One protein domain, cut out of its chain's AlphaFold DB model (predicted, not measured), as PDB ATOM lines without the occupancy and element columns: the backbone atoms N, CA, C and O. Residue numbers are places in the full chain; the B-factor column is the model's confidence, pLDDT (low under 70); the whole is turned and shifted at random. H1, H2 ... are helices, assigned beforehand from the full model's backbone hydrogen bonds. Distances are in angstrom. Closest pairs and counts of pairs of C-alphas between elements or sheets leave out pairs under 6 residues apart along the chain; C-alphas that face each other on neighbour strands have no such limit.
ATOM      1  N   THR A   4     203.391 220.278 326.025       80.44
ATOM      2  CA  THR A   4     203.876 221.660 325.962       80.44
ATOM      3  C   THR A   4     203.142 222.463 324.887       80.44
ATOM      4  O   THR A   4     202.664 223.567 325.154       80.44
ATOM      5  N   ALA A   5     202.973 221.891 323.692       81.19
ATOM      6  CA  ALA A   5     202.267 222.527 322.581       81.19
ATOM      7  C   ALA A   5     200.774 222.743 322.880       81.19
ATOM      8  O   ALA A   5     200.224 223.782 322.516       81.19
ATOM      9  N   TYR A   6     200.132 221.802 323.581       85.25
ATOM     10  CA  TYR A   6     198.748 221.960 324.041       85.25
ATOM     11  C   TYR A   6     198.603 223.133 325.021       85.25
ATOM     12  O   TYR A   6     197.778 224.019 324.808       85.25
ATOM     13  N   LYS A   7     199.454 223.192 326.057       79.94
ATOM     14  CA  LYS A   7     199.429 224.278 327.051       79.94
ATOM     15  C   LYS A   7     199.660 225.649 326.417       79.94
ATOM     16  O   LYS A   7     198.947 226.591 326.736       79.94
ATOM     17  N   ASN A   8     200.619 225.756 325.500       83.50
ATOM     18  CA  ASN A   8     200.905 227.016 324.814       83.50
ATOM     19  C   ASN A   8     199.738 227.475 323.930       83.50
ATOM     20  O   ASN A   8     199.453 228.669 323.880       83.50
ATOM     21  N   ARG A   9     199.052 226.539 323.260       86.44
ATOM     22  CA  ARG A   9     197.875 226.836 322.435       86.44
ATOM     23  C   ARG A   9     196.704 227.324 323.282       86.44
ATOM     24  O   ARG A   9     196.189 228.399 323.019       86.44
ATOM     25  N   HIS A  10     196.383 226.600 324.353       83.94
ATOM     26  CA  HIS A  10     195.325 226.988 325.282       83.94
ATOM     27  C   HIS A  10     195.597 228.357 325.927       83.94
ATOM     28  O   HIS A  10     194.696 229.180 326.040       83.94
ATOM     29  N   ILE A  11     196.846 228.640 326.317       83.44
ATOM     30  CA  ILE A  11     197.221 229.967 326.832       83.44
ATOM     31  C   ILE A  11     196.974 231.047 325.778       83.44
ATOM     32  O   ILE A  11     196.378 232.065 326.091       83.44
ATOM     33  N   LYS A  12     197.400 230.814 324.533       86.25
ATOM     34  CA  LYS A  12     197.242 231.775 323.435       86.25
ATOM     35  C   LYS A  12     195.776 232.036 323.069       86.25
ATOM     36  O   LYS A  12     195.460 233.138 322.643       86.25
ATOM     37  N   GLU A  13     194.917 231.029 323.181       91.00
ATOM     38  CA  GLU A  13     193.500 231.121 322.808       91.00
ATOM     39  C   GLU A  13     192.631 231.736 323.913       91.00
ATOM     40  O   GLU A  13     191.640 232.389 323.601       91.00
ATOM     41  N   HIS A  14     192.997 231.557 325.186       87.88
ATOM     42  CA  HIS A  14     192.139 231.930 326.318       87.88
ATOM     43  C   HIS A  14     192.697 233.027 327.232       87.88
ATOM     44  O   HIS A  14     191.969 233.492 328.107       87.88
ATOM     45  N   TYR A  15     193.964 233.432 327.079       84.44
ATOM     46  CA  TYR A  15     194.604 234.374 328.000       84.44
ATOM     47  C   TYR A  15     195.472 235.408 327.285       84.44
ATOM     48  O   TYR A  15     196.320 235.076 326.454       84.44
ATOM     49  N   ASP A  16     195.360 236.656 327.731       86.12
ATOM     50  CA  ASP A  16     196.326 237.698 327.406       86.12
ATOM     51  C   ASP A  16     197.564 237.577 328.295       86.12
ATOM     52  O   ASP A  16     197.488 237.475 329.523       86.12
ATOM     53  N   ARG A  17     198.745 237.587 327.671       85.19
ATOM     54  CA  ARG A  17     200.013 237.433 328.388       85.19
ATOM     55  C   ARG A  17     200.630 238.790 328.700       85.19
ATOM     56  O   ARG A  17     201.038 239.513 327.796       85.19
ATOM     57  N   ILE A  18     200.806 239.074 329.987       85.31
ATOM     58  CA  ILE A  18     201.526 240.257 330.471       85.31
ATOM     59  C   ILE A  18     202.943 239.849 330.891       85.31
ATOM     60  O   ILE A  18     203.130 238.901 331.655       85.31
ATOM     61  N   ASN A  19     203.955 240.566 330.395       85.69
ATOM     62  CA  ASN A  19     205.329 240.414 330.868       85.69
ATOM     63  C   ASN A  19     205.584 241.378 332.034       85.69
ATOM     64  O   ASN A  19     205.563 242.591 331.841       85.69
ATOM     65  N   LEU A  20     205.845 240.841 333.226       86.06
ATOM     66  CA  LEU A  20     206.090 241.626 334.435       86.06
ATOM     67  C   LEU A  20     207.536 241.446 334.907       86.06
ATOM     68  O   LEU A  20     207.974 240.333 335.203       86.06
ATOM     69  N   VAL A  21     208.258 242.559 335.019       82.38
ATOM     70  CA  VAL A  21     209.608 242.613 335.586       82.38
ATOM     71  C   VAL A  21     209.531 243.288 336.948       82.38
ATOM     72  O   VAL A  21     209.022 244.398 337.060       82.38
ATOM     73  N   ILE A  22     210.051 242.619 337.975       82.12
ATOM     74  CA  ILE A  22     210.111 243.130 339.349       82.12
ATOM     75  C   ILE A  22     211.550 243.085 339.873       82.12
ATOM     76  O   ILE A  22     212.347 242.270 339.388       82.12
ATOM     77  N   PRO A  23     211.905 243.934 340.853       78.00
ATOM     78  CA  PRO A  23     213.221 243.902 341.479       78.00
ATOM     79  C   PRO A  23     213.581 242.515 342.033       78.00
ATOM     80  O   PRO A  23     212.720 241.723 342.428       78.00
ATOM     81  N   LYS A  24     214.882 242.205 342.073       79.06
ATOM     82  CA  LYS A  24     215.361 240.946 342.664       79.06
ATOM     83  C   LYS A  24     214.950 240.872 344.140       79.06
ATOM     84  O   LYS A  24     215.065 241.858 344.855       79.06
ATOM     85  N   GLY A  25     214.490 239.700 344.578       82.94
ATOM     86  CA  GLY A  25     213.983 239.458 345.935       82.94
ATOM     87  C   GLY A  25     212.477 239.697 346.099       82.94
ATOM     88  O   GLY A  25     211.832 238.990 346.869       82.94
ATOM     89  N   GLU A  26     211.872 240.584 345.301       86.44
ATOM     90  CA  GLU A  26     210.428 240.860 345.386       86.44
ATOM     91  C   GLU A  26     209.575 239.651 345.011       86.44
ATOM     92  O   GLU A  26     208.550 239.373 345.630       86.44
ATOM     93  N   LYS A  27     210.043 238.862 344.040       90.56
ATOM     94  CA  LYS A  27     209.367 237.626 343.636       90.56
ATOM     95  C   LYS A  27     209.185 236.664 344.808       90.56
ATOM     96  O   LYS A  27     208.139 236.030 344.908       90.56
ATOM     97  N   ASP A  28     210.192 236.544 345.668       91.88
ATOM     98  CA  ASP A  28     210.162 235.610 346.791       91.88
ATOM     99  C   ASP A  28     209.273 236.137 347.917       91.88
ATOM    100  O   ASP A  28     208.510 235.368 348.501       91.88
ATOM    101  N   ARG A  29     209.272 237.460 348.140       90.38
ATOM    102  CA  ARG A  29     208.336 238.107 349.067       90.38
ATOM    103  C   ARG A  29     206.882 237.886 348.646       90.38
ATOM    104  O   ARG A  29     206.074 237.456 349.464       90.38
ATOM    105  N   ILE A  30     206.565 238.099 347.366       92.81
ATOM    106  CA  ILE A  30     205.217 237.870 346.818       92.81
ATOM    107  C   ILE A  30     204.833 236.393 346.932       92.81
ATOM    108  O   ILE A  30     203.736 236.081 347.386       92.81
ATOM    109  N   LYS A  31     205.735 235.473 346.562       94.31
ATOM    110  CA  LYS A  31     205.484 234.030 346.674       94.31
ATOM    111  C   LYS A  31     205.161 233.603 348.101       94.31
ATOM    112  O   LYS A  31     204.251 232.803 348.273       94.31
ATOM    113  N   LYS A  32     205.880 234.128 349.097       94.88
ATOM    114  CA  LYS A  32     205.624 233.818 350.508       94.88
ATOM    115  C   LYS A  32     204.195 234.201 350.906       94.88
ATOM    116  O   LYS A  32     203.473 233.353 351.415       94.88
ATOM    117  N   ILE A  33     203.774 235.425 350.582       93.81
ATOM    118  CA  ILE A  33     202.406 235.904 350.842       93.81
ATOM    119  C   ILE A  33     201.382 235.021 350.119       93.81
ATOM    120  O   ILE A  33     200.407 234.585 350.718       93.81
ATOM    121  N   CYS A  34     201.630 234.706 348.845       94.62
ATOM    122  CA  CYS A  34     200.771 233.836 348.040       94.62
ATOM    123  C   CYS A  34     200.605 232.441 348.672       94.62
ATOM    124  O   CYS A  34     199.496 231.916 348.717       94.62
ATOM    125  N   SER A  35     201.684 231.862 349.211       94.25
ATOM    126  CA  SER A  35     201.635 230.584 349.931       94.25
ATOM    127  C   SER A  35     200.831 230.660 351.228       94.25
ATOM    128  O   SER A  35     200.109 229.717 351.528       94.25
ATOM    129  N   GLU A  36     200.921 231.764 351.975       94.19
ATOM    130  CA  GLU A  36     200.159 231.966 353.218       94.19
ATOM    131  C   GLU A  36     198.649 232.083 352.961       94.19
ATOM    132  O   GLU A  36     197.852 231.555 353.733       94.19
ATOM    133  N   ILE A  37     198.247 232.720 351.855       93.06
ATOM    134  CA  ILE A  37     196.832 232.890 351.477       93.06
ATOM    135  C   ILE A  37     196.292 231.767 350.573       93.06
ATOM    136  O   ILE A  37     195.124 231.798 350.199       93.06
ATOM    137  N   GLY A  38     197.129 230.798 350.188       93.06
ATOM    138  CA  GLY A  38     196.736 229.683 349.320       93.06
ATOM    139  C   GLY A  38     196.443 230.062 347.862       93.06
ATOM    140  O   GLY A  38     195.693 229.352 347.198       93.06
ATOM    141  N   ALA A  39     197.023 231.152 347.351       92.56
ATOM    142  CA  ALA A  39     196.839 231.617 345.973       92.56
ATOM    143  C   ALA A  39     198.108 231.426 345.132       92.56
ATOM    144  O   ALA A  39     199.230 231.450 345.641       92.56
ATOM    145  N   SER A  40     197.970 231.292 343.814       92.19
ATOM    146  CA  SER A  40     199.112 231.449 342.911       92.19
ATOM    147  C   SER A  40     199.500 232.926 342.769       92.19
ATOM    148  O   SER A  40     198.678 233.827 342.924       92.19
ATOM    149  N   VAL A  41     200.755 233.192 342.389       92.50
ATOM    150  CA  VAL A  41     201.219 234.565 342.102       92.50
ATOM    151  C   VAL A  41     200.364 235.231 341.021       92.50
ATOM    152  O   VAL A  41     200.098 236.425 341.096       92.50
ATOM    153  N   ASN A  42     199.916 234.466 340.022       90.81
ATOM    154  CA  ASN A  42     199.089 234.997 338.944       90.81
ATOM    155  C   ASN A  42     197.694 235.398 339.440       90.81
ATOM    156  O   ASN A  42     197.232 236.489 339.124       90.81
ATOM    157  N   GLU A  43     197.047 234.545 340.238       91.69
ATOM    158  CA  GLU A  43     195.750 234.860 340.851       91.69
ATOM    159  C   GLU A  43     195.862 236.057 341.784       91.69
ATOM    160  O   GLU A  43     195.032 236.954 341.716       91.69
ATOM    161  N   TYR A  44     196.914 236.118 342.602       94.19
ATOM    162  CA  TYR A  44     197.143 237.247 343.494       94.19
ATOM    163  C   TYR A  44     197.256 238.571 342.731       94.19
ATOM    164  O   TYR A  44     196.559 239.532 343.054       94.19
ATOM    165  N   LEU A  45     198.072 238.616 341.673       92.88
ATOM    166  CA  LEU A  45     198.204 239.811 340.835       92.88
ATOM    167  C   LEU A  45     196.891 240.165 340.124       92.88
ATOM    168  O   LEU A  45     196.526 241.336 340.076       92.88
ATOM    169  N   TYR A  46     196.166 239.170 339.608       91.19
ATOM    170  CA  TYR A  46     194.880 239.399 338.953       91.19
ATOM    171  C   TYR A  46     193.829 239.945 339.930       91.19
ATOM    172  O   TYR A  46     193.163 240.929 339.622       91.19
ATOM    173  N   MET A  47     193.743 239.388 341.143       91.38
ATOM    174  CA  MET A  47     192.850 239.881 342.196       91.38
ATOM    175  C   MET A  47     193.169 241.323 342.595       91.38
ATOM    176  O   MET A  47     192.243 242.109 342.786       91.38
ATOM    177  N   LEU A  48     194.452 241.693 342.687       92.19
ATOM    178  CA  LEU A  48     194.853 243.078 342.955       92.19
ATOM    179  C   LEU A  48     194.368 244.031 341.857       92.19
ATOM    180  O   LEU A  48     193.842 245.094 342.169       92.19
ATOM    181  N   VAL A  49     194.493 243.638 340.586       90.69
ATOM    182  CA  VAL A  49     193.992 244.433 339.454       90.69
ATOM    183  C   VAL A  49     192.467 244.550 339.499       90.69
ATOM    184  O   VAL A  49     191.940 245.653 339.389       90.69
ATOM    185  N   CYS A  50     191.744 243.449 339.723       90.75
ATOM    186  CA  CYS A  50     190.285 243.483 339.854       90.75
ATOM    187  C   CYS A  50     189.827 244.354 341.031       90.75
ATOM    188  O   CYS A  50     188.833 245.059 340.909       90.75
ATOM    189  N   ASN A  51     190.542 244.323 342.158       90.94
ATOM    190  CA  ASN A  51     190.217 245.148 343.318       90.94
ATOM    191  C   ASN A  51     190.477 246.638 343.066       90.94
ATOM    192  O   ASN A  51     189.684 247.468 343.506       90.94
ATOM    193  N   ASP A  52     191.561 246.971 342.359       90.00
ATOM    194  CA  ASP A  52     191.869 248.354 341.985       90.00
ATOM    195  C   ASP A  52     190.845 248.927 341.000       90.00
ATOM    196  O   ASP A  52     190.554 250.114 341.079       90.00
ATOM    197  N   LEU A  53     190.294 248.087 340.115       88.81
ATOM    198  CA  LEU A  53     189.359 248.470 339.049       88.81
ATOM    199  C   LEU A  53     187.880 248.193 339.370       88.81
ATOM    200  O   LEU A  53     187.038 248.335 338.483       88.81
ATOM    201  N   ALA A  54     187.551 247.770 340.595       87.56
ATOM    202  CA  ALA A  54     186.215 247.280 340.952       87.56
ATOM    203  C   ALA A  54     185.092 248.285 340.642       87.56
ATOM    204  O   ALA A  54     183.997 247.888 340.248       87.56
ATOM    205  N   ASP A  55     185.392 249.579 340.764       85.81
ATOM    206  CA  ASP A  55     184.441 250.679 340.597       85.81
ATOM    207  C   ASP A  55     184.480 251.284 339.170       85.81
ATOM    208  O   ASP A  55     183.912 252.339 338.902       85.81
ATOM    209  N   GLY A  56     185.164 250.620 338.225       82.12
ATOM    210  CA  GLY A  56     185.360 251.089 336.844       82.12
ATOM    211  C   GLY A  56     186.458 252.150 336.688       82.12
ATOM    212  O   GLY A  56     186.860 252.472 335.567       82.12
ATOM    213  N   THR A  57     186.987 252.655 337.800       79.31
ATOM    214  CA  THR A  57     188.140 253.556 337.890       79.31
ATOM    215  C   THR A  57     189.254 252.903 338.701       79.31
ATOM    216  O   THR A  57     189.005 252.068 339.563       79.31
ATOM    217  N   SER A  58     190.505 253.267 338.408       82.75
ATOM    218  CA  SER A  58     191.654 252.813 339.197       82.75
ATOM    219  C   SER A  58     191.754 253.629 340.481       82.75
ATOM    220  O   SER A  58     191.945 254.849 340.430       82.75
ATOM    221  N   ARG A  59     191.728 252.960 341.635       79.38
ATOM    222  CA  ARG A  59     191.964 253.600 342.941       79.38
ATOM    223  C   ARG A  59     193.361 254.216 343.031       79.38
ATOM    224  O   ARG A  59     193.553 255.214 343.727       79.38
ATOM    225  N   MET A  60     194.343 253.674 342.305       72.69
ATOM    226  CA  MET A  60     195.660 254.314 342.162       72.69
ATOM    227  C   MET A  60     195.588 255.653 341.420       72.69
ATOM    228  O   MET A  60     196.357 256.564 341.724       72.69
ATOM    229  N   ALA A  61     194.685 255.793 340.447       71.06
ATOM    230  CA  ALA A  61     194.513 257.041 339.707       71.06
ATOM    231  C   ALA A  61     193.810 258.124 340.541       71.06
ATOM    232  O   ALA A  61     194.159 259.297 340.417       71.06
ATOM    233  N   GLU A  62     192.870 257.734 341.403       68.06
ATOM    234  CA  GLU A  62     192.101 258.653 342.257       68.06
ATOM    235  C   GLU A  62     192.914 259.242 343.412       68.06
ATOM    236  O   GLU A  62     192.672 260.370 343.830       68.06
TER     237      GLU A  62
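Overview. This is residues 4 to 62 of the 135 residues of an uncharacterized protein of bacterium 1xD8-6 (UniProt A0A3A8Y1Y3). Two helices, H2 and H3, make a loose L, while H1 sticks out on a long link and short H4 follows beyond H3's far end. The printed part has 59 residues and four named helices, H1 to H4 in order, with no named strand: all helix. It is loose, with a radius of gyration of the C-alphas of 14.3 A and spans of 42 by 30 by 23 A.

Arrangement. H2, residues 26 to 37, touches H3, residues 41 to 52, about perpendicular at 84 degrees, through residues 30 to 34 and 41 to 44 alone; the closest C-alphas, of Cys 34 and Val 41, are 6.0 A apart. H4, residues 59 to 62, is close to H3 but not clearly touching; the closest C-alphas, of Asp 52 and Arg 59, are 5.3 A apart. H1, residues 4 to 14, is apart from H2, H3 and H4. In H1, H2 and H3 every O i to N i+4 pair is within hydrogen-bond range; H4 is too short for one.

Along the chain. H2 is 16.9 A long, H3 16.7 A and H1 15.6 A. C-alpha 26 is at (210.428, 240.860, 345.386), C-alpha 62 at (192.101, 258.653, 342.257).

Size, cuts and confidence. The C-alphas of Ala 5 and Glu 62, the two farthest apart, are 42.4 A apart. Residues 4 to 26 stand free. The printed part has no cut; the link H1 to H2 is long. Residue 62 has pLDDT under 70.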